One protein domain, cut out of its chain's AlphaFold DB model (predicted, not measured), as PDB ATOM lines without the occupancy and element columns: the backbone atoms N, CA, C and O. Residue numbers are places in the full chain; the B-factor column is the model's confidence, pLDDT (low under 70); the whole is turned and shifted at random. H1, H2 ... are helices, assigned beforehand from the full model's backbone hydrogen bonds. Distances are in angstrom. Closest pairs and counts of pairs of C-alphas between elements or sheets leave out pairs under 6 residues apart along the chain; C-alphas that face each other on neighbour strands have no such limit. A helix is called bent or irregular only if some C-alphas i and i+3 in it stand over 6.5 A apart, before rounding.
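What this domain is: This is residues 770 to 937 of the 946 residues of the protein "Beta-N-acetylhexosaminidase" of Armatimonadetes bacterium CG07_land_8_20_14_0_80_59_28 (UniProt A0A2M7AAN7). Four long helices, H3, H4, H5 and H7, run side by side in alternating directions, with H4 and H5 in the middle of the series and H3 and H7 on its two ends. The short helix H1 packs on H4 and H7 and the short H2 packs on H4, each coming closest with residues next to the tight link between H1 and H2, Ile 776, Gly 777 and Pro 780, and a long link leads out to the small H6, with residues 900 to 910, of which 908 to 910 belong to H6, sticking out. The printed part has 168 residues with seven named helices, H1 to H7 in order, and no named strand; the class is all helix. It is only just compact, close to loose, with a radius of gyration of the C-alphas of 18.1 A, and spans 58 by 42 by 28 A.

Where its parts are: The longest helix by residues, H5, covers residues 860 to 894 and measures 48.9 A, from C-alpha 860 at (167.541, 180.601, 79.344) to C-alpha 894 at (177.645, 153.244, 118.540). It is irregular, with C-alphas 866 and 869 7.4 A apart, and has a kink of 50 degrees near residue 867. H4, residues 822 to 855, measures 48.0 A; H3, residues 793 to 817, 35.6 A; H7, residues 914 to 935, 31.3 A, ending at C-alpha 935 (173.764, 175.400, 80.459). H1 is residues 770 to 777, H2 residues 780 to 789, and H6 residues 908 to 911; H6 is neither bent nor irregular, but only just: C-alphas 908 and 911 are 6.2 A apart.

How they stand to each other: H5 touches H4 at a shallow tilt of 18 degrees, opposite ways, a helical hairpin; the closest C-alphas, of Ser 855 and Arg 863, are 5.0 A apart. H5 also touches H7 at 18 degrees, shallow, opposite ways, closest at Glu 885 and Gln 915, 5.1 A between C-alphas. H4 is the hub, touching four helices. H3 and H4 form another helical hairpin, at a shallow tilt of 30 degrees; the C-alphas of Ala 797 and Ala 839 come closest, 4.6 A. H1 touches residues 914 to 924 of H7 alone, at a steep tilt of 47 degrees, with the C-alphas of Gly 777 and Arg 917 closest, 4.0 A. H2 touches residues 842 to 849 of H4 alone, about perpendicular at 80 degrees, closest at the C-alphas of Pro 780 and Val 845, 6.1 A. H6 touches no helix. Every O i to N i+4 pair is within hydrogen-bond range in H2, H4 and H7, against 3 of 4 in H1, 20 of 21 in H3 and 28 of 31 in H5; H6 is too short for such a pair.

The domain as a whole: The C-alphas of Arg 820 and Glu 857 are the farthest apart, 58.8 A. The printed part has no cut. The link from H5 to H6, 13 residues, is long; the other links are tight. Mean pLDDT of the printed part is 81.9, with residues 888 to 916 and 935 to 937 under 70.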
ATOM      1  N   ARG A 770     170.723 144.415  95.927       73.31
ATOM      2  CA  ARG A 770     171.445 144.464  94.652       73.31
ATOM      3  C   ARG A 770     170.860 145.507  93.721       73.31
ATOM      4  O   ARG A 770     171.584 146.022  92.880       73.31
ATOM      5  N   GLU A 771     169.584 145.830  93.888       78.88
ATOM      6  CA  GLU A 771     168.916 146.873  93.116       78.88
ATOM      7  C   GLU A 771     169.030 148.238  93.785       78.88
ATOM      8  O   GLU A 771     169.283 149.254  93.131       78.88
ATOM      9  N   LEU A 772     168.910 148.265  95.108       81.00
ATOM     10  CA  LEU A 772     168.853 149.504  95.864       81.00
ATOM     11  C   LEU A 772     170.240 150.159  96.084       81.00
ATOM     12  O   LEU A 772     170.335 151.386  96.035       81.00
ATOM     13  N   GLU A 773     171.333 149.395  96.241       78.62
ATOM     14  CA  GLU A 773     172.694 149.969  96.377       78.62
ATOM     15  C   GLU A 773     173.141 150.729  95.117       78.62
ATOM     16  O   GLU A 773     173.624 151.863  95.247       78.62
ATOM     17  N   PRO A 774     172.964 150.184  93.894       84.25
ATOM     18  CA  PRO A 774     173.241 150.925  92.670       84.25
ATOM     19  C   PRO A 774     172.419 152.203  92.544       84.25
ATOM     20  O   PRO A 774     172.989 153.232  92.191       84.25
ATOM     21  N   ILE A 775     171.122 152.195  92.888       89.00
ATOM     22  CA  ILE A 775     170.296 153.412  92.811       89.00
ATOM     23  C   ILE A 775     170.910 154.529  93.649       89.00
ATOM     24  O   ILE A 775     170.981 155.660  93.173       89.00
ATOM     25  N   ILE A 776     171.411 154.238  94.850       89.06
ATOM     26  CA  ILE A 776     172.077 155.242  95.687       89.06
ATOM     27  C   ILE A 776     173.345 155.785  95.013       89.06
ATOM     28  O   ILE A 776     173.505 157.007  94.941       89.06
ATOM     29  N   GLY A 777     174.192 154.920  94.445       88.00
ATOM     30  CA  GLY A 777     175.496 155.314  93.888       88.00
ATOM     31  C   GLY A 777     175.527 155.810  92.444       88.00
ATOM     32  O   GLY A 777     176.476 156.483  92.046       88.00
ATOM     33  N   GLU A 778     174.507 155.516  91.644       89.56
ATOM     34  CA  GLU A 778     174.470 155.860  90.220       89.56
ATOM     35  C   GLU A 778     174.412 157.377  89.966       89.56
ATOM     36  O   GLU A 778     173.908 158.159  90.772       89.56
ATOM     37  N   THR A 779     174.894 157.830  88.808       91.50
ATOM     38  CA  THR A 779     174.702 159.228  88.386       91.50
ATOM     39  C   THR A 779     173.253 159.467  87.944       91.50
ATOM     40  O   THR A 779     172.595 158.517  87.515       91.50
ATOM     41  N   PRO A 780     172.756 160.722  87.932       91.19
ATOM     42  CA  PRO A 780     171.426 161.029  87.399       91.19
ATOM     43  C   PRO A 780     171.171 160.469  85.991       91.19
ATOM     44  O   PRO A 780     170.090 159.960  85.731       91.19
ATOM     45  N   THR A 781     172.174 160.459  85.104       89.25
ATOM     46  CA  THR A 781     172.058 159.846  83.767       89.25
ATOM     47  C   THR A 781     171.823 158.337  83.826       89.25
ATOM     48  O   THR A 781     170.994 157.810  83.088       89.25
ATOM     49  N   ALA A 782     172.565 157.622  84.678       91.81
ATOM     50  CA  ALA A 782     172.396 156.179  84.834       91.81
ATOM     51  C   ALA A 782     171.022 155.854  85.440       91.81
ATOM     52  O   ALA A 782     170.323 154.976  84.936       91.81
ATOM     53  N   THR A 783     170.582 156.650  86.418       93.31
ATOM     54  CA  THR A 783     169.232 156.560  86.982       93.31
ATOM     55  C   THR A 783     168.149 156.842  85.930       93.31
ATOM     56  O   THR A 783     167.175 156.099  85.848       93.31
ATOM     57  N   ALA A 784     168.320 157.852  85.070       92.25
ATOM     58  CA  ALA A 784     167.381 158.151  83.985       92.25
ATOM     59  C   ALA A 784     167.290 156.997  82.976       92.25
ATOM     60  O   ALA A 784     166.199 156.633  82.539       92.25
ATOM     61  N   LYS A 785     168.428 156.371  82.651       93.31
ATOM     62  CA  LYS A 785     168.472 155.177  81.802       93.31
ATOM     63  C   LYS A 785     167.693 154.015  82.427       93.31
ATOM     64  O   LYS A 785     166.890 153.397  81.736       93.31
ATOM     65  N   ARG A 786     167.878 153.764  83.726       93.31
ATOM     66  CA  ARG A 786     167.124 152.747  84.476       93.31
ATOM     67  C   ARG A 786     165.616 153.012  84.432       93.31
ATOM     68  O   ARG A 786     164.853 152.091  84.181       93.31
ATOM     69  N   ILE A 787     165.192 154.264  84.618       95.00
ATOM     70  CA  ILE A 787     163.774 154.659  84.519       95.00
ATOM     71  C   ILE A 787     163.232 154.418  83.105       95.00
ATOM     72  O   ILE A 787     162.112 153.944  82.953       95.00
ATOM     73  N   ALA A 788     164.014 154.711  82.064       93.69
ATOM     74  CA  ALA A 788     163.606 154.460  80.684       93.69
ATOM     75  C   ALA A 788     163.478 152.958  80.365       93.69
ATOM     76  O   ALA A 788     162.595 152.571  79.604       93.69
ATOM     77  N   GLU A 789     164.343 152.121  80.944       95.19
ATOM     78  CA  GLU A 789     164.283 150.657  80.819       95.19
ATOM     79  C   GLU A 789     163.146 150.044  81.658       95.19
ATOM     80  O   GLU A 789     162.639 148.982  81.298       95.19
ATOM     81  N   ARG A 790     162.736 150.714  82.745       93.88
ATOM     82  CA  ARG A 790     161.739 150.235  83.710       93.88
ATOM     83  C   ARG A 790     160.816 151.367  84.205       93.88
ATOM     84  O   ARG A 790     160.980 151.842  85.330       93.88
ATOM     85  N   PRO A 791     159.859 151.848  83.394       93.94
ATOM     86  CA  PRO A 791     159.069 153.041  83.714       93.94
ATOM     87  C   PRO A 791     158.152 152.882  84.939       93.94
ATOM     88  O   PRO A 791     157.854 153.873  85.611       93.94
ATOM     89  N   GLU A 792     157.726 151.661  85.266       93.94
ATOM     90  CA  GLU A 792     156.876 151.365  86.423       93.94
ATOM     91  C   GLU A 792     157.549 151.678  87.770       93.94
ATOM     92  O   GLU A 792     156.856 151.995  88.738       93.94
ATOM     93  N   ILE A 793     158.890 151.718  87.815       93.69
ATOM     94  CA  ILE A 793     159.667 152.029  89.028       93.69
ATOM     95  C   ILE A 793     159.319 153.403  89.617       93.69
ATOM     96  O   ILE A 793     159.515 153.641  90.803       93.69
ATOM     97  N   VAL A 794     158.792 154.323  88.802       95.38
ATOM     98  CA  VAL A 794     158.360 155.652  89.253       95.38
ATOM     99  C   VAL A 794     157.119 155.548  90.143       95.38
ATOM    100  O   VAL A 794     157.063 156.201  91.182       95.38
ATOM    101  N   ALA A 795     156.135 154.735  89.753       94.12
ATOM    102  CA  ALA A 795     154.934 154.519  90.558       94.12
ATOM    103  C   ALA A 795     155.268 153.722  91.827       94.12
ATOM    104  O   ALA A 795     154.814 154.074  92.914       94.12
ATOM    105  N   GLU A 796     156.133 152.710  91.706       93.62
ATOM    106  CA  GLU A 796     156.616 151.938  92.854       93.62
ATOM    107  C   GLU A 796     157.412 152.808  93.841       93.62
ATOM    108  O   GLU A 796     157.220 152.687  95.046       93.62
ATOM    109  N   ALA A 797     158.254 153.731  93.356       95.19
ATOM    110  CA  ALA A 797     158.983 154.673  94.209       95.19
ATOM    111  C   ALA A 797     158.034 155.568  95.018       95.19
ATOM    112  O   ALA A 797     158.304 155.856  96.181       95.19
ATOM    113  N   GLN A 798     156.916 156.000  94.426       94.81
ATOM    114  CA  GLN A 798     155.915 156.782  95.150       94.81
ATOM    115  C   GLN A 798     155.251 155.954  96.260       94.81
ATOM    116  O   GLN A 798     155.143 156.440  97.383       94.81
ATOM    117  N   ALA A 799     154.874 154.704  95.972       93.31
ATOM    118  CA  ALA A 799     154.311 153.798  96.975       93.31
ATOM    119  C   ALA A 799     155.307 153.501  98.112       93.31
ATOM    120  O   ALA A 799     154.926 153.485  99.284       93.31
ATOM    121  N   LEU A 800     156.593 153.333  97.786       93.56
ATOM    122  CA  LEU A 800     157.648 153.141  98.781       93.56
ATOM    123  C   LEU A 800     157.758 154.336  99.741       93.56
ATOM    124  O   LEU A 800     157.959 154.127 100.932       93.56
ATOM    125  N   LEU A 801     157.597 155.579  99.268       94.75
ATOM    126  CA  LEU A 801     157.647 156.747 100.156       94.75
ATOM    127  C   LEU A 801     156.530 156.750 101.199       94.75
ATOM    128  O   LEU A 801     156.791 157.100 102.350       94.75
ATOM    129  N   ASP A 802     155.323 156.320 100.835       92.88
ATOM    130  CA  ASP A 802     154.205 156.229 101.779       92.88
ATOM    131  C   ASP A 802     154.458 155.140 102.837       92.88
ATOM    132  O   ASP A 802     154.163 155.318 104.025       92.88
ATOM    133  N   LEU A 803     155.063 154.020 102.430       92.44
ATOM    134  CA  LEU A 803     155.467 152.934 103.328       92.44
ATOM    135  C   LEU A 803     156.579 153.383 104.286       92.44
ATOM    136  O   LEU A 803     156.430 153.251 105.505       92.44
ATOM    137  N   CYS A 804     157.631 154.014 103.761       93.69
ATOM    138  CA  CYS A 804     158.709 154.570 104.569       93.69
ATOM    139  C   CYS A 804     158.205 155.635 105.547       93.69
ATOM    140  O   CYS A 804     158.581 155.604 106.717       93.69
ATOM    141  N   ALA A 805     157.306 156.531 105.124       93.81
ATOM    142  CA  ALA A 805     156.723 157.543 106.003       93.81
ATOM    143  C   ALA A 805     155.968 156.907 107.185       93.81
ATOM    144  O   ALA A 805     156.073 157.373 108.323       93.81
ATOM    145  N   ASN A 806     155.252 155.804 106.941       91.81
ATOM    146  CA  ASN A 806     154.584 155.044 107.996       91.81
ATOM    147  C   ASN A 806     155.581 154.386 108.961       91.81
ATOM    148  O   ASN A 806     155.411 154.511 110.178       91.81
ATOM    149  N   ALA A 807     156.616 153.718 108.440       92.12
ATOM    150  CA  ALA A 807     157.656 153.087 109.252       92.12
ATOM    151  C   ALA A 807     158.427 154.125 110.085       92.12
ATOM    152  O   ALA A 807     158.560 153.975 111.301       92.12
ATOM    153  N   ARG A 808     158.841 155.232 109.462       94.31
ATOM    154  CA  ARG A 808     159.501 156.372 110.111       94.31
ATOM    155  C   ARG A 808     158.662 156.933 111.248       94.31
ATOM    156  O   ARG A 808     159.182 157.098 112.345       94.31
ATOM    157  N   ARG A 809     157.366 157.177 111.030       94.62
ATOM    158  CA  ARG A 809     156.466 157.691 112.077       94.62
ATOM    159  C   ARG A 809     156.452 156.782 113.312       94.62
ATOM    160  O   ARG A 809     156.478 157.289 114.432       94.62
ATOM    161  N   ILE A 810     156.405 155.461 113.114       93.62
ATOM    162  CA  ILE A 810     156.450 154.477 114.209       93.62
ATOM    163  C   ILE A 810     157.805 154.550 114.924       93.62
ATOM    164  O   ILE A 810     157.858 154.689 116.144       93.62
ATOM    165  N   LEU A 811     158.903 154.513 114.171       94.50
ATOM    166  CA  LEU A 811     160.256 154.489 114.724       94.50
ATOM    167  C   LEU A 811     160.646 155.800 115.434       94.50
ATOM    168  O   LEU A 811     161.269 155.759 116.491       94.50
ATOM    169  N   GLU A 812     160.246 156.967 114.924       95.06
ATOM    170  CA  GLU A 812     160.470 158.269 115.574       95.06
ATOM    171  C   GLU A 812     159.642 158.422 116.854       95.06
ATOM    172  O   GLU A 812     160.068 159.082 117.806       95.06
ATOM    173  N   GLN A 813     158.458 157.807 116.902       94.56
ATOM    174  CA  GLN A 813     157.698 157.693 118.140       94.56
ATOM    175  C   GLN A 813     158.446 156.803 119.140       94.56
ATOM    176  O   GLN A 813     158.669 157.217 120.277       94.56
ATOM    177  N   TRP A 814     158.904 155.625 118.714       94.94
ATOM    178  CA  TRP A 814     159.691 154.739 119.569       94.94
ATOM    179  C   TRP A 814     160.960 155.403 120.085       94.94
ATOM    180  O   TRP A 814     161.276 155.246 121.256       94.94
ATOM    181  N   GLN A 815     161.661 156.189 119.268       93.81
ATOM    182  CA  GLN A 815     162.886 156.880 119.675       93.81
ATOM    183  C   GLN A 815     162.675 157.796 120.899       93.81
ATOM    184  O   GLN A 815     163.606 158.016 121.675       93.81
ATOM    185  N   LYS A 816     161.450 158.305 121.101       94.50
ATOM    186  CA  LYS A 816     161.066 159.135 122.257       94.50
ATOM    187  C   LYS A 816     160.688 158.314 123.491       94.50
ATOM    188  O   LYS A 816     160.766 158.823 124.604       94.50
ATOM    189  N   GLU A 817     160.257 157.072 123.298       95.06
ATOM    190  CA  GLU A 817     159.681 156.212 124.340       95.06
ATOM    191  C   GLU A 817     160.625 155.092 124.799       95.06
ATOM    192  O   GLU A 817     160.485 154.572 125.907       95.06
ATOM    193  N   VAL A 818     161.576 154.708 123.946       94.94
ATOM    194  CA  VAL A 818     162.517 153.611 124.161       94.94
ATOM    195  C   VAL A 818     163.343 153.866 125.421       94.94
ATOM    196  O   VAL A 818     163.943 154.926 125.604       94.94
ATOM    197  N   THR A 819     163.390 152.875 126.306       92.94
ATOM    198  CA  THR A 819     164.147 152.967 127.569       92.94
ATOM    199  C   THR A 819     165.385 152.078 127.571       92.94
ATOM    200  O   THR A 819     166.229 152.191 128.460       92.94
ATOM    201  N   ARG A 820     165.515 151.188 126.579       91.25
ATOM    202  CA  ARG A 820     166.606 150.217 126.452       91.25
ATOM    203  C   ARG A 820     166.983 150.018 124.990       91.25
ATOM    204  O   ARG A 820     166.122 150.051 124.127       91.25
ATOM    205  N   ASN A 821     168.269 149.786 124.724       89.44
ATOM    206  CA  ASN A 821     168.775 149.459 123.384       89.44
ATOM    207  C   ASN A 821     168.309 150.436 122.284       89.44
ATOM    208  O   ASN A 821     168.002 150.026 121.169       89.44
ATOM    209  N   ARG A 822     168.289 151.743 122.595       89.44
ATOM    210  CA  ARG A 822     167.925 152.815 121.651       89.44
ATOM    211  C   ARG A 822     168.679 152.719 120.322       89.44
ATOM    212  O   ARG A 822     168.077 152.938 119.279       89.44
ATOM    213  N   VAL A 823     169.941 152.291 120.378       82.25
ATOM    214  CA  VAL A 823     170.788 152.047 119.207       82.25
ATOM    215  C   VAL A 823     170.086 151.190 118.142       82.25
ATOM    216  O   VAL A 823     170.176 151.495 116.960       82.25
ATOM    217  N   THR A 824     169.297 150.176 118.528       85.75
ATOM    218  CA  THR A 824     168.550 149.347 117.571       85.75
ATOM    219  C   THR A 824     167.497 150.152 116.798       85.75
ATOM    220  O   THR A 824     167.310 149.926 115.605       85.75
ATOM    221  N   VAL A 825     166.819 151.103 117.450       89.88
ATOM    222  CA  VAL A 825     165.830 151.985 116.801       89.88
ATOM    223  C   VAL A 825     166.520 152.956 115.848       89.88
ATOM    224  O   VAL A 825     166.042 153.158 114.735       89.88
ATOM    225  N   ASP A 826     167.664 153.505 116.256       84.75
ATOM    226  CA  ASP A 826     168.449 154.416 115.421       84.75
ATOM    227  C   ASP A 826     168.936 153.704 114.140       84.75
ATOM    228  O   ASP A 826     168.826 154.252 113.045       84.75
ATOM    229  N   PHE A 827     169.349 152.434 114.235       80.50
ATOM    230  CA  PHE A 827     169.666 151.615 113.059       80.50
ATOM    231  C   PHE A 827     168.479 151.395 112.116       80.50
ATOM    232  O   PHE A 827     168.644 151.477 110.898       80.50
ATOM    233  N   LEU A 828     167.290 151.121 112.655       85.31
ATOM    234  CA  LEU A 828     166.082 150.932 111.844       85.31
ATOM    235  C   LEU A 828     165.676 152.231 111.132       85.31
ATOM    236  O   LEU A 828     165.312 152.197 109.959       85.31
ATOM    237  N   LEU A 829     165.792 153.384 111.803       87.56
ATOM    238  CA  LEU A 829     165.546 154.696 111.189       87.56
ATOM    239  C   LEU A 829     166.494 154.967 110.022       87.56
ATOM    240  O   LEU A 829     166.074 155.505 108.995       87.56
ATOM    241  N   ASN A 830     167.760 154.577 110.166       81.94
ATOM    242  CA  ASN A 830     168.754 154.735 109.109       81.94
ATOM    243  C   ASN A 830     168.422 153.865 107.893       81.94
ATOM    244  O   ASN A 830     168.529 154.335 106.762       81.94
ATOM    245  N   ASP A 831     167.990 152.621 108.116       82.62
ATOM    246  CA  ASP A 831     167.573 151.727 107.032       82.62
ATOM    247  C   ASP A 831     166.376 152.310 106.260       82.62
ATOM    248  O   ASP A 831     166.413 152.395 105.029       82.62
ATOM    249  N   VAL A 832     165.373 152.840 106.972       88.50
ATOM    250  CA  VAL A 832     164.223 153.520 106.350       88.50
ATOM    251  C   VAL A 832     164.663 154.747 105.549       88.50
ATOM    252  O   VAL A 832     164.225 154.936 104.412       88.50
ATOM    253  N   HIS A 833     165.582 155.554 106.086       89.25
ATOM    254  CA  HIS A 833     166.091 156.736 105.392       89.25
ATOM    255  C   HIS A 833     166.794 156.391 104.068       89.25
ATOM    256  O   HIS A 833     166.594 157.080 103.069       89.25
ATOM    257  N   ILE A 834     167.560 155.296 104.017       86.69
ATOM    258  CA  ILE A 834     168.216 154.838 102.779       86.69
ATOM    259  C   ILE A 834     167.183 154.559 101.675       86.69
ATOM    260  O   ILE A 834     167.370 154.987 100.530       86.69
ATOM    261  N   HIS A 835     166.079 153.886 102.008       90.12
ATOM    262  CA  HIS A 835     165.016 153.566 101.052       90.12
ATOM    263  C   HIS A 835     164.285 154.829 100.573       90.12
ATOM    264  O   HIS A 835     164.042 154.989  99.374       90.12
ATOM    265  N   GLU A 836     164.013 155.778 101.475       93.06
ATOM    266  CA  GLU A 836     163.420 157.074 101.116       93.06
ATOM    267  C   GLU A 836     164.281 157.859 100.127       93.06
ATOM    268  O   GLU A 836     163.766 158.420  99.156       93.06
ATOM    269  N   VAL A 837     165.597 157.906 100.353       93.38
ATOM    270  CA  VAL A 837     166.530 158.633  99.483       93.38
ATOM    271  C   VAL A 837     166.575 158.009  98.092       93.38
ATOM    272  O   VAL A 837     166.553 158.736  97.096       93.38
ATOM    273  N   ALA A 838     166.574 156.679  97.999       93.12
ATOM    274  CA  ALA A 838     166.532 155.990  96.715       93.12
ATOM    275  C   ALA A 838     165.237 156.277  95.938       93.12
ATOM    276  O   ALA A 838     165.292 156.626  94.755       93.12
ATOM    277  N   ALA A 839     164.082 156.200  96.603       95.38
ATOM    278  CA  ALA A 839     162.791 156.515  96.000       95.38
ATOM    279  C   ALA A 839     162.718 157.981  95.538       95.38
ATOM    280  O   ALA A 839     162.394 158.260  94.380       95.38
ATOM    281  N   ARG A 840     163.111 158.932  96.399       96.12
ATOM    282  CA  ARG A 840     163.164 160.365  96.052       96.12
ATOM    283  C   ARG A 840     164.104 160.638  94.883       96.12
ATOM    284  O   ARG A 840     163.785 161.477  94.045       96.12
ATOM    285  N   LYS A 841     165.229 159.925  94.786       95.44
ATOM    286  CA  LYS A 841     166.157 160.046  93.656       95.44
ATOM    287  C   LYS A 841     165.518 159.614  92.338       95.44
ATOM    288  O   LYS A 841     165.636 160.349  91.360       95.44
ATOM    289  N   ILE A 842     164.803 158.486  92.308       96.50
ATOM    290  CA  ILE A 842     164.058 158.044  91.115       96.50
ATOM    291  C   ILE A 842     163.044 159.108  90.678       96.50
ATOM    292  O   ILE A 842     163.010 159.490  89.505       96.50
ATOM    293  N   LEU A 843     162.261 159.644  91.618       96.62
ATOM    294  CA  LEU A 843     161.249 160.662  91.323       96.62
ATOM    295  C   LEU A 843     161.870 161.981  90.838       96.62
ATOM    296  O   LEU A 843     161.417 162.533  89.833       96.62
ATOM    297  N   ALA A 844     162.928 162.459  91.500       95.19
ATOM    298  CA  ALA A 844     163.615 163.699  91.140       95.19
ATOM    299  C   ALA A 844     164.277 163.606  89.758       95.19
ATOM    300  O   ALA A 844     164.178 164.541  88.963       95.19
ATOM    301  N   VAL A 845     164.909 162.472  89.436       94.88
ATOM    302  CA  VAL A 845     165.518 162.248  88.116       94.88
ATOM    303  C   VAL A 845     164.448 162.143  87.028       94.88
ATOM    304  O   VAL A 845     164.595 162.769  85.984       94.88
ATOM    305  N   ASN A 846     163.336 161.443  87.270       95.88
ATOM    306  CA  ASN A 846     162.218 161.400  86.322       95.88
ATOM    307  C   ASN A 846     161.630 162.799  86.057       95.88
ATOM    308  O   ASN A 846     161.367 163.163  84.907       95.88
ATOM    309  N   ALA A 847     161.438 163.597  87.113       94.25
ATOM    310  CA  ALA A 847     160.976 164.977  86.992       94.25
ATOM    311  C   ALA A 847     161.972 165.830  86.194       94.25
ATOM    312  O   ALA A 847     161.555 166.557  85.288       94.25
ATOM    313  N   LEU A 848     163.276 165.682  86.467       91.50
ATOM    314  CA  LEU A 848     164.340 166.348  85.716       91.50
ATOM    315  C   LEU A 848     164.281 165.984  84.235       91.50
ATOM    316  O   LEU A 848     164.239 166.889  83.410       91.50
ATOM    317  N   SER A 849     164.222 164.697  83.883       90.06
ATOM    318  CA  SER A 849     164.186 164.261  82.483       90.06
ATOM    319  C   SER A 849     162.994 164.856  81.725       90.06
ATOM    320  O   SER A 849     163.159 165.350  80.610       90.06
ATOM    321  N   LYS A 850     161.802 164.885  82.340       90.31
ATOM    322  CA  LYS A 850     160.598 165.483  81.733       90.31
ATOM    323  C   LYS A 850     160.721 166.998  81.567       90.31
ATOM    324  O   LYS A 850     160.463 167.522  80.483       90.31
ATOM    325  N   ALA A 851     161.129 167.703  82.621       88.06
ATOM    326  CA  ALA A 851     161.269 169.158  82.594       88.06
ATOM    327  C   ALA A 851     162.400 169.616  81.663       88.06
ATOM    328  O   ALA A 851     162.282 170.644  80.991       88.06
ATOM    329  N   TRP A 852     163.478 168.835  81.574       85.25
ATOM    330  CA  TRP A 852     164.582 169.089  80.662       85.25
ATOM    331  C   TRP A 852     164.100 169.076  79.215       85.25
ATOM    332  O   TRP A 852     164.282 170.075  78.529       85.25
ATOM    333  N   ILE A 853     163.393 168.022  78.783       84.12
ATOM    334  CA  ILE A 853     162.837 167.915  77.421       84.12
ATOM    335  C   ILE A 853     162.000 169.150  77.061       84.12
ATOM    336  O   ILE A 853     162.243 169.768  76.027       84.12
ATOM    337  N   VAL A 854     161.079 169.552  77.941       84.44
ATOM    338  CA  VAL A 854     160.176 170.696  77.719       84.44
ATOM    339  C   VAL A 854     160.915 172.041  77.712       84.44
ATOM    340  O   VAL A 854     160.461 173.003  77.098       84.44
ATOM    341  N   SER A 855     162.054 172.147  78.396       82.81
ATOM    342  CA  SER A 855     162.786 173.409  78.552       82.81
ATOM    343  C   SER A 855     163.891 173.644  77.513       82.81
ATOM    344  O   SER A 855     164.479 174.731  77.483       82.81
ATOM    345  N   ARG A 856     164.172 172.672  76.628       77.81
ATOM    346  CA  ARG A 856     165.186 172.814  75.559       77.81
ATOM    347  C   ARG A 856     164.850 173.930  74.578       77.81
ATOM    348  O   ARG A 856     165.756 174.623  74.128       77.81
ATOM    349  N   GLU A 857     163.566 174.112  74.297       79.19
ATOM    350  CA  GLU A 857     163.053 175.100  73.342       79.19
ATOM    351  C   GLU A 857     162.741 176.460  73.991       79.19
ATOM    352  O   GLU A 857     162.420 177.418  73.294       79.19
ATOM    353  N   LYS A 858     162.862 176.563  75.322       81.69
ATOM    354  CA  LYS A 858     162.607 177.793  76.084       81.69
ATOM    355  C   LYS A 858     163.833 178.704  76.154       81.69
ATOM    356  O   LYS A 858     164.973 178.246  76.003       81.69
ATOM    357  N   THR A 859     163.605 179.982  76.463       84.50
ATOM    358  CA  THR A 859     164.695 180.925  76.752       84.50
ATOM    359  C   THR A 859     165.489 180.489  77.994       84.50
ATOM    360  O   THR A 859     164.959 179.772  78.849       84.50
ATOM    361  N   PRO A 860     166.754 180.928  78.154       80.88
ATOM    362  CA  PRO A 860     167.541 180.601  79.344       80.88
ATOM    363  C   PRO A 860     166.854 180.972  80.670       80.88
ATOM    364  O   PRO A 860     166.927 180.206  81.630       80.88
ATOM    365  N   ALA A 861     166.134 182.099  80.715       82.44
ATOM    366  CA  ALA A 861     165.403 182.548  81.901       82.44
ATOM    367  C   ALA A 861     164.222 181.622  82.248       82.44
ATOM    368  O   ALA A 861     164.104 181.168  83.385       82.44
ATOM    369  N   GLU A 862     163.393 181.270  81.264       84.50
ATOM    370  CA  GLU A 862     162.245 180.372  81.459       84.50
ATOM    371  C   GLU A 862     162.680 178.929  81.746       84.50
ATOM    372  O   GLU A 862     162.020 178.206  82.499       84.50
ATOM    373  N   ARG A 863     163.797 178.482  81.153       84.25
ATOM    374  CA  ARG A 863     164.411 177.189  81.478       84.25
ATOM    375  C   ARG A 863     164.842 177.159  82.936       84.25
ATOM    376  O   ARG A 863     164.498 176.212  83.638       84.25
ATOM    377  N   LYS A 864     165.553 178.192  83.390       84.25
ATOM    378  CA  LYS A 864     165.990 178.322  84.782       84.25
ATOM    379  C   LYS A 864     164.808 178.268  85.748       84.25
ATOM    380  O   LYS A 864     164.853 177.520  86.718       84.25
ATOM    381  N   GLU A 865     163.730 178.991  85.457       87.44
ATOM    382  CA  GLU A 865     162.500 178.953  86.257       87.44
ATOM    383  C   GLU A 865     161.852 177.557  86.261       87.44
ATOM    384  O   GLU A 865     161.511 177.034  87.320       87.44
ATOM    385  N   THR A 866     161.764 176.910  85.091       86.62
ATOM    386  CA  THR A 866     161.198 175.555  84.946       86.62
ATOM    387  C   THR A 866     161.989 174.513  85.752       86.62
ATOM    388  O   THR A 866     161.400 173.598  86.326       86.62
ATOM    389  N   LEU A 867     163.322 174.628  85.797       87.75
ATOM    390  CA  LEU A 867     164.200 173.652  86.452       87.75
ATOM    391  C   LEU A 867     164.430 173.938  87.945       87.75
ATOM    392  O   LEU A 867     164.693 173.000  88.696       87.75
ATOM    393  N   ALA A 868     164.302 175.188  88.398       88.69
ATOM    394  CA  ALA A 868     164.572 175.612  89.777       88.69
ATOM    395  C   ALA A 868     163.994 174.696  90.885       88.69
ATOM    396  O   ALA A 868     164.758 174.312  91.782       88.69
ATOM    397  N   PRO A 869     162.705 174.287  90.863       90.44
ATOM    398  CA  PRO A 869     162.169 173.411  91.909       90.44
ATOM    399  C   PRO A 869     162.816 172.016  91.902       90.44
ATOM    400  O   PRO A 869     163.076 171.451  92.962       90.44
ATOM    401  N   ILE A 870     163.149 171.478  90.726       90.00
ATOM    402  CA  ILE A 870     163.763 170.148  90.576       90.00
ATOM    403  C   ILE A 870     165.235 170.182  90.994       90.00
ATOM    404  O   ILE A 870     165.710 169.277  91.678       90.00
ATOM    405  N   LEU A 871     165.958 171.250  90.647       88.62
ATOM    406  CA  LEU A 871     167.339 171.444  91.095       88.62
ATOM    407  C   LEU A 871     167.417 171.579  92.619       88.62
ATOM    408  O   LEU A 871     168.361 171.076  93.224       88.62
ATOM    409  N   THR A 872     166.403 172.180  93.247       91.81
ATOM    410  CA  THR A 872     166.282 172.235  94.713       91.81
ATOM    411  C   THR A 872     166.088 170.835  95.307       91.81
ATOM    412  O   THR A 872     166.750 170.487  96.285       91.81
ATOM    413  N   GLN A 873     165.253 169.989  94.692       91.38
ATOM    414  CA  GLN A 873     165.087 168.589  95.108       91.38
ATOM    415  C   GLN A 873     166.392 167.790  94.962       91.38
ATOM    416  O   GLN A 873     166.800 167.111  95.903       91.38
ATOM    417  N   LEU A 874     167.096 167.914  93.836       89.56
ATOM    418  CA  LEU A 874     168.400 167.268  93.639       89.56
ATOM    419  C   LEU A 874     169.446 167.769  94.645       89.56
ATOM    420  O   LEU A 874     170.201 166.970  95.189       89.56
ATOM    421  N   GLN A 875     169.456 169.066  94.953       92.00
ATOM    422  CA  GLN A 875     170.337 169.627  95.976       92.00
ATOM    423  C   GLN A 875     170.010 169.090  97.378       92.00
ATOM    424  O   GLN A 875     170.932 168.857  98.157       92.00
ATOM    425  N   SER A 876     168.733 168.853  97.700       94.25
ATOM    426  CA  SER A 876     168.355 168.219  98.973       94.25
ATOM    427  C   SER A 876     168.880 166.782  99.079       94.25
ATOM    428  O   SER A 876     169.398 166.408 100.125       94.25
ATOM    429  N   LEU A 877     168.891 166.027  97.971       94.06
ATOM    430  CA  LEU A 877     169.447 164.670  97.937       94.06
ATOM    431  C   LEU A 877     170.956 164.637  98.212       94.06
ATOM    432  O   LEU A 877     171.445 163.662  98.771       94.06
ATOM    433  N   VAL A 878     171.708 165.688  97.865       92.50
ATOM    434  CA  VAL A 878     173.130 165.808  98.248       92.50
ATOM    435  C   VAL A 878     173.274 165.823  99.772       92.50
ATOM    436  O   VAL A 878     174.156 165.154 100.311       92.50
ATOM    437  N   ALA A 879     172.405 166.560 100.472       91.25
ATOM    438  CA  ALA A 879     172.394 166.595 101.932       91.25
ATOM    439  C   ALA A 879     171.957 165.249 102.527       91.25
ATOM    440  O   ALA A 879     172.600 164.772 103.455       91.25
ATOM    441  N   ASP A 880     170.943 164.603 101.951       92.00
ATOM    442  CA  ASP A 880     170.495 163.283 102.409       92.00
ATOM    443  C   ASP A 880     171.587 162.207 102.236       92.00
ATOM    444  O   ASP A 880     171.828 161.398 103.125       92.00
ATOM    445  N   LEU A 881     172.318 162.215 101.114       89.81
ATOM    446  CA  LEU A 881     173.426 161.280 100.876       89.81
ATOM    447  C   LEU A 881     174.612 161.533 101.821       89.81
ATOM    448  O   LEU A 881     175.263 160.582 102.252       89.81
ATOM    449  N   ASN A 882     174.875 162.796 102.174       87.62
ATOM    450  CA  ASN A 882     175.819 163.133 103.245       87.62
ATOM    451  C   ASN A 882     175.356 162.583 104.595       87.62
ATOM    452  O   ASN A 882     176.174 162.067 105.356       87.62
ATOM    453  N   GLU A 883     174.061 162.688 104.889       86.88
ATOM    454  CA  GLU A 883     173.503 162.195 106.142       86.88
ATOM    455  C   GLU A 883     173.557 160.669 106.217       86.88
ATOM    456  O   GLU A 883     173.983 160.155 107.243       86.88
ATOM    457  N   ILE A 884     173.278 159.934 105.133       81.94
ATOM    458  CA  ILE A 884     173.492 158.475 105.077       81.94
ATOM    459  C   ILE A 884     174.947 158.119 105.421       81.94
ATOM    460  O   ILE A 884     175.194 157.198 106.203       81.94
ATOM    461  N   GLU A 885     175.922 158.850 104.872       76.00
ATOM    462  CA  GLU A 885     177.342 158.635 105.169       76.00
ATOM    463  C   GLU A 885     177.655 158.900 106.655       76.00
ATOM    464  O   GLU A 885     178.325 158.096 107.309       76.00
ATOM    465  N   ALA A 886     177.153 160.010 107.199       76.75
ATOM    466  CA  ALA A 886     177.373 160.409 108.586       76.75
ATOM    467  C   ALA A 886     176.678 159.469 109.585       76.75
ATOM    468  O   ALA A 886     177.287 159.068 110.577       76.75
ATOM    469  N   MET A 887     175.432 159.085 109.309       71.25
ATOM    470  CA  MET A 887     174.653 158.109 110.068       71.25
ATOM    471  C   MET A 887     175.379 156.778 110.142       71.25
ATOM    472  O   MET A 887     175.578 156.268 111.237       71.25
ATOM    473  N   TYR A 888     175.829 156.245 109.003       67.62
ATOM    474  CA  TYR A 888     176.534 154.968 108.977       67.62
ATOM    475  C   TYR A 888     177.791 155.016 109.851       67.62
ATOM    476  O   TYR A 888     178.015 154.110 110.647       67.62
ATOM    477  N   ARG A 889     178.561 156.113 109.800       67.62
ATOM    478  CA  ARG A 889     179.720 156.308 110.689       67.62
ATOM    479  C   ARG A 889     179.329 156.353 112.168       67.62
ATOM    480  O   ARG A 889     179.959 155.665 112.966       67.62
ATOM    481  N   ARG A 890     178.306 157.134 112.541       67.69
ATOM    482  CA  ARG A 890     177.825 157.221 113.937       67.69
ATOM    483  C   ARG A 890     177.348 155.868 114.441       67.69
ATOM    484  O   ARG A 890     177.749 155.436 115.508       67.69
ATOM    485  N   SER A 891     176.558 155.180 113.636       59.97
ATOM    486  CA  SER A 891     176.007 153.878 113.961       59.97
ATOM    487  C   SER A 891     177.069 152.789 114.056       59.97
ATOM    488  O   SER A 891     177.003 151.959 114.955       59.97
ATOM    489  N   VAL A 892     178.086 152.813 113.189       59.72
ATOM    490  CA  VAL A 892     179.267 151.958 113.342       59.72
ATOM    491  C   VAL A 892     179.917 152.238 114.694       59.72
ATOM    492  O   VAL A 892     180.062 151.299 115.460       59.72
ATOM    493  N   LEU A 893     180.207 153.494 115.050       62.84
ATOM    494  CA  LEU A 893     180.790 153.844 116.357       62.84
ATOM    495  C   LEU A 893     179.915 153.401 117.548       62.84
ATOM    496  O   LEU A 893     180.422 152.822 118.506       62.84
ATOM    497  N   GLU A 894     178.602 153.621 117.488       61.34
ATOM    498  CA  GLU A 894     177.645 153.244 118.540       61.34
ATOM    499  C   GLU A 894     177.466 151.726 118.679       61.34
ATOM    500  O   GLU A 894     177.225 151.227 119.782       61.34
ATOM    501  N   ALA A 895     177.631 150.974 117.588       53.88
ATOM    502  CA  ALA A 895     177.715 149.517 117.612       53.88
ATOM    503  C   ALA A 895     179.115 149.002 117.978       53.88
ATOM    504  O   ALA A 895     179.444 147.847 117.706       53.88
ATOM    505  N   GLY A 896     179.950 149.853 118.580       50.97
ATOM    506  CA  GLY A 896     181.284 149.459 118.994       50.97
ATOM    507  C   GLY A 896     182.257 149.257 117.836       50.97
ATOM    508  O   GLY A 896     183.180 148.455 117.940       50.97
ATOM    509  N   GLY A 897     181.991 149.930 116.720       49.09
ATOM    510  CA  GLY A 897     182.779 150.039 115.500       49.09
ATOM    511  C   GLY A 897     183.758 151.223 115.539       49.09
ATOM    512  O   GLY A 897     183.767 152.029 116.461       49.09
ATOM    513  N   GLY A 898     184.618 151.322 114.532       48.75
ATOM    514  CA  GLY A 898     185.683 152.318 114.419       48.75
ATOM    515  C   GLY A 898     186.266 152.306 113.007       48.75
ATOM    516  O   GLY A 898     185.992 151.394 112.227       48.75
ATOM    517  N   GLU A 899     187.051 153.320 112.641       48.84
ATOM    518  CA  GLU A 899     187.684 153.359 111.318       48.84
ATOM    519  C   GLU A 899     188.824 152.325 111.254       48.84
ATOM    520  O   GLU A 899     189.906 152.524 111.807       48.84
ATOM    521  N   CYS A 900     188.593 151.191 110.588       43.12
ATOM    522  CA  CYS A 900     189.668 150.280 110.201       43.12
ATOM    523  C   CYS A 900     190.543 150.952 109.135       43.12
ATOM    524  O   CYS A 900     190.041 151.451 108.127       43.12
ATOM    525  N   GLY A 901     191.860 150.961 109.357       40.50
ATOM    526  CA  GLY A 901     192.824 151.448 108.377       40.50
ATOM    527  C   GLY A 901     192.664 150.733 107.033       40.50
ATOM    528  O   GLY A 901     192.427 149.529 106.974       40.50
ATOM    529  N   TRP A 902     192.804 151.498 105.953       40.06
ATOM    530  CA  TRP A 902     192.591 151.131 104.546       40.06
ATOM    531  C   TRP A 902     193.635 150.138 103.978       40.06
ATOM    532  O   TRP A 902     194.190 150.346 102.898       40.06
ATOM    533  N   GLY A 903     193.949 149.069 104.710       33.09
ATOM    534  CA  GLY A 903     195.020 148.127 104.393       33.09
ATOM    535  C   GLY A 903     194.518 146.754 103.947       33.09
ATOM    536  O   GLY A 903     194.338 145.863 104.763       33.09
ATOM    537  N   GLY A 904     194.374 146.550 102.636       33.47
ATOM    538  CA  GLY A 904     194.672 145.246 102.018       33.47
ATOM    539  C   GLY A 904     193.509 144.356 101.567       33.47
ATOM    540  O   GLY A 904     193.646 143.718 100.525       33.47
ATOM    541  N   TRP A 905     192.348 144.343 102.229       36.53
ATOM    542  CA  TRP A 905     191.207 143.513 101.788       36.53
ATOM    543  C   TRP A 905     190.285 144.229 100.799       36.53
ATOM    544  O   TRP A 905     189.150 144.589 101.085       36.53
ATOM    545  N   VAL A 906     190.808 144.469  99.597       37.78
ATOM    546  CA  VAL A 906     190.147 145.263  98.549       37.78
ATOM    547  C   VAL A 906     189.224 144.472  97.595       37.78
ATOM    548  O   VAL A 906     188.345 145.113  97.027       37.78
ATOM    549  N   PRO A 907     189.269 143.133  97.402       31.33
ATOM    550  CA  PRO A 907     188.370 142.505  96.422       31.33
ATOM    551  C   PRO A 907     186.889 142.540  96.829       31.33
ATOM    552  O   PRO A 907     186.047 142.860  95.998       31.33
ATOM    553  N   PHE A 908     186.551 142.301  98.098       36.84
ATOM    554  CA  PHE A 908     185.148 142.267  98.547       36.84
ATOM    555  C   PHE A 908     184.577 143.647  98.896       36.84
ATOM    556  O   PHE A 908     183.368 143.833  98.908       36.84
ATOM    557  N   ILE A 909     185.442 144.648  99.077       40.88
ATOM    558  CA  ILE A 909     185.047 146.057  99.205       40.88
ATOM    559  C   ILE A 909     184.645 146.648  97.833       40.88
ATOM    560  O   ILE A 909     183.934 147.650  97.774       40.88
ATOM    561  N   THR A 910     185.003 146.000  96.711       35.25
ATOM    562  CA  THR A 910     184.620 146.472  95.361       35.25
ATOM    563  C   THR A 910     183.147 146.266  94.986       35.25
ATOM    564  O   THR A 910     182.728 146.794  93.955       35.25
ATOM    565  N   THR A 911     182.328 145.597  95.809       38.75
ATOM    566  CA  THR A 911     180.862 145.583  95.619       38.75
ATOM    567  C   THR A 911     180.150 146.806  96.211       38.75
ATOM    568  O   THR A 911     179.008 147.058  95.840       38.75
ATOM    569  N   GLY A 912     180.842 147.670  96.967       48.09
ATOM    570  CA  GLY A 912     180.364 149.016  97.293       48.09
ATOM    571  C   GLY A 912     179.201 149.036  98.282       48.09
ATOM    572  O   GLY A 912     178.062 149.264  97.887       48.09
ATOM    573  N   GLY A 913     179.508 148.875  99.571       62.16
ATOM    574  CA  GLY A 913     178.540 149.112 100.645       62.16
ATOM    575  C   GLY A 913     177.918 150.512 100.573       62.16
ATOM    576  O   GLY A 913     178.492 151.440  99.991       62.16
ATOM    577  N   ILE A 914     176.739 150.665 101.180       69.00
ATOM    578  CA  ILE A 914     175.878 151.851 101.030       69.00
ATOM    579  C   ILE A 914     176.593 153.183 101.297       69.00
ATOM    580  O   ILE A 914     176.330 154.167 100.612       69.00
ATOM    581  N   GLN A 915     177.559 153.203 102.221       64.69
ATOM    582  CA  GLN A 915     178.374 154.378 102.522       64.69
ATOM    583  C   GLN A 915     179.220 154.833 101.316       64.69
ATOM    584  O   GLN A 915     179.265 156.023 101.004       64.69
ATOM    585  N   PHE A 916     179.869 153.903 100.607       68.31
ATOM    586  CA  PHE A 916     180.662 154.230  99.416       68.31
ATOM    587  C   PHE A 916     179.769 154.690  98.268       68.31
ATOM    588  O   PHE A 916     180.071 155.680  97.600       68.31
ATOM    589  N   ARG A 917     178.636 154.008  98.079       78.81
ATOM    590  CA  ARG A 917     177.642 154.381  97.071       78.81
ATOM    591  C   ARG A 917     177.069 155.761  97.348       78.81
ATOM    592  O   ARG A 917     176.949 156.547  96.419       78.81
ATOM    593  N   ALA A 918     176.795 156.107  98.602       82.69
ATOM    594  CA  ALA A 918     176.290 157.431  98.945       82.69
ATOM    595  C   ALA A 918     177.260 158.542  98.504       82.69
ATOM    596  O   ALA A 918     176.838 159.514  97.872       82.69
ATOM    597  N   ALA A 919     178.566 158.358  98.728       82.69
ATOM    598  CA  ALA A 919     179.591 159.300  98.279       82.69
ATOM    599  C   ALA A 919     179.701 159.392  96.739       82.69
ATOM    600  O   ALA A 919     179.847 160.493  96.198       82.69
ATOM    601  N   GLU A 920     179.609 158.264  96.022       86.44
ATOM    602  CA  GLU A 920     179.577 158.232  94.547       86.44
ATOM    603  C   GLU A 920     178.348 158.966  93.992       86.44
ATOM    604  O   GLU A 920     178.478 159.838  93.126       86.44
ATOM    605  N   GLY A 921     177.169 158.662  94.538       86.38
ATOM    606  CA  GLY A 921     175.900 159.268  94.152       86.38
ATOM    607  C   GLY A 921     175.887 160.772  94.391       86.38
ATOM    608  O   GLY A 921     175.475 161.528  93.509       86.38
ATOM    609  N   ARG A 922     176.417 161.217  95.540       91.06
ATOM    610  CA  ARG A 922     176.562 162.636  95.893       91.06
ATOM    611  C   ARG A 922     177.350 163.378  94.822       91.06
ATOM    612  O   ARG A 922     176.845 164.330  94.228       91.06
ATOM    613  N   LYS A 923     178.549 162.878  94.514       89.50
ATOM    614  CA  LYS A 923     179.424 163.449  93.482       89.50
ATOM    615  C   LYS A 923     178.741 163.464  92.112       89.50
ATOM    616  O   LYS A 923     178.881 164.428  91.364       89.50
ATOM    617  N   GLY A 924     177.994 162.409  91.778       87.88
ATOM    618  CA  GLY A 924     177.222 162.330  90.538       87.88
ATOM    619  C   GLY A 924     176.144 163.413  90.424       87.88
ATOM    620  O   GLY A 924     175.982 163.997  89.351       87.88
ATOM    621  N   ILE A 925     175.433 163.708  91.517       89.25
ATOM    622  CA  ILE A 925     174.416 164.767  91.564       89.25
ATOM    623  C   ILE A 925     175.065 166.154  91.503       89.25
ATOM    624  O   ILE A 925     174.637 166.979  90.699       89.25
ATOM    625  N   GLU A 926     176.120 166.408  92.281       91.12
ATOM    626  CA  GLU A 926     176.851 167.687  92.269       91.12
ATOM    627  C   GLU A 926     177.356 168.033  90.860       91.12
ATOM    628  O   GLU A 926     177.113 169.132  90.359       91.12
ATOM    629  N   GLN A 927     177.952 167.061  90.164       89.19
ATOM    630  CA  GLN A 927     178.400 167.233  88.780       89.19
ATOM    631  C   GLN A 927     177.248 167.518  87.809       89.19
ATOM    632  O   GLN A 927     177.417 168.286  86.861       89.19
ATOM    633  N   ALA A 928     176.080 166.900  88.006       85.31
ATOM    634  CA  ALA A 928     174.905 167.190  87.189       85.31
ATOM    635  C   ALA A 928     174.395 168.619  87.436       85.31
ATOM    636  O   ALA A 928     174.128 169.343  86.477       85.31
ATOM    637  N   LEU A 929     174.339 169.056  88.698       87.19
ATOM    638  CA  LEU A 929     173.943 170.416  89.074       87.19
ATOM    639  C   LEU A 929     174.884 171.473  88.477       87.19
ATOM    640  O   LEU A 929     174.409 172.462  87.920       87.19
ATOM    641  N   GLU A 930     176.202 171.267  88.546       86.50
ATOM    642  CA  GLU A 930     177.196 172.164  87.933       86.50
ATOM    643  C   GLU A 930     177.006 172.280  86.419       86.50
ATOM    644  O   GLU A 930     176.997 173.378  85.859       86.50
ATOM    645  N   ARG A 931     176.808 171.140  85.752       81.94
ATOM    646  CA  ARG A 931     176.595 171.085  84.305       81.94
ATOM    647  C   ARG A 931     175.299 171.772  83.871       81.94
ATOM    648  O   ARG A 931     175.302 172.480  82.865       81.94
ATOM    649  N   ILE A 932     174.211 171.588  84.619       80.75
ATOM    650  CA  ILE A 932     172.929 172.247  84.336       80.75
ATOM    651  C   ILE A 932     173.062 173.758  84.535       80.75
ATOM    652  O   ILE A 932     172.699 174.509  83.634       80.75
ATOM    653  N   LYS A 933     173.682 174.210  85.633       79.62
ATOM    654  CA  LYS A 933     173.969 175.639  85.858       79.62
ATOM    655  C   LYS A 933     174.788 176.247  84.716       79.62
ATOM    656  O   LYS A 933     174.476 177.341  84.258       79.62
ATOM    657  N   ALA A 934     175.791 175.533  84.203       75.38
ATOM    658  CA  ALA A 934     176.579 175.996  83.058       75.38
ATOM    659  C   ALA A 934     175.747 176.139  81.764       75.38
ATOM    660  O   ALA A 934     176.057 176.978  80.921       75.38
ATOM    661  N   SER A 935     174.675 175.353  81.614       69.56
ATOM    662  CA  SER A 935     173.764 175.400  80.459       69.56
ATOM    663  C   SER A 935     172.696 176.504  80.523       69.56
ATOM    664  O   SER A 935     171.988 176.724  79.540       69.56
ATOM    665  N   GLU A 936     172.568 177.199  81.660       68.88
ATOM    666  CA  GLU A 936     171.697 178.377  81.820       68.88
ATOM    667  C   GLU A 936     172.309 179.654  81.202       68.88
ATOM    668  O   GLU A 936     171.661 180.698  81.174       68.88
ATOM    669  N   GLY A 937     173.550 179.597  80.699       64.69
ATOM    670  CA  GLY A 937     174.184 180.692  79.955       64.69
ATOM    671  C   GLY A 937     173.746 180.780  78.483       64.69
ATOM    672  O   GLY A 937     173.101 179.882  77.952       64.69
TER     673      GLY A 937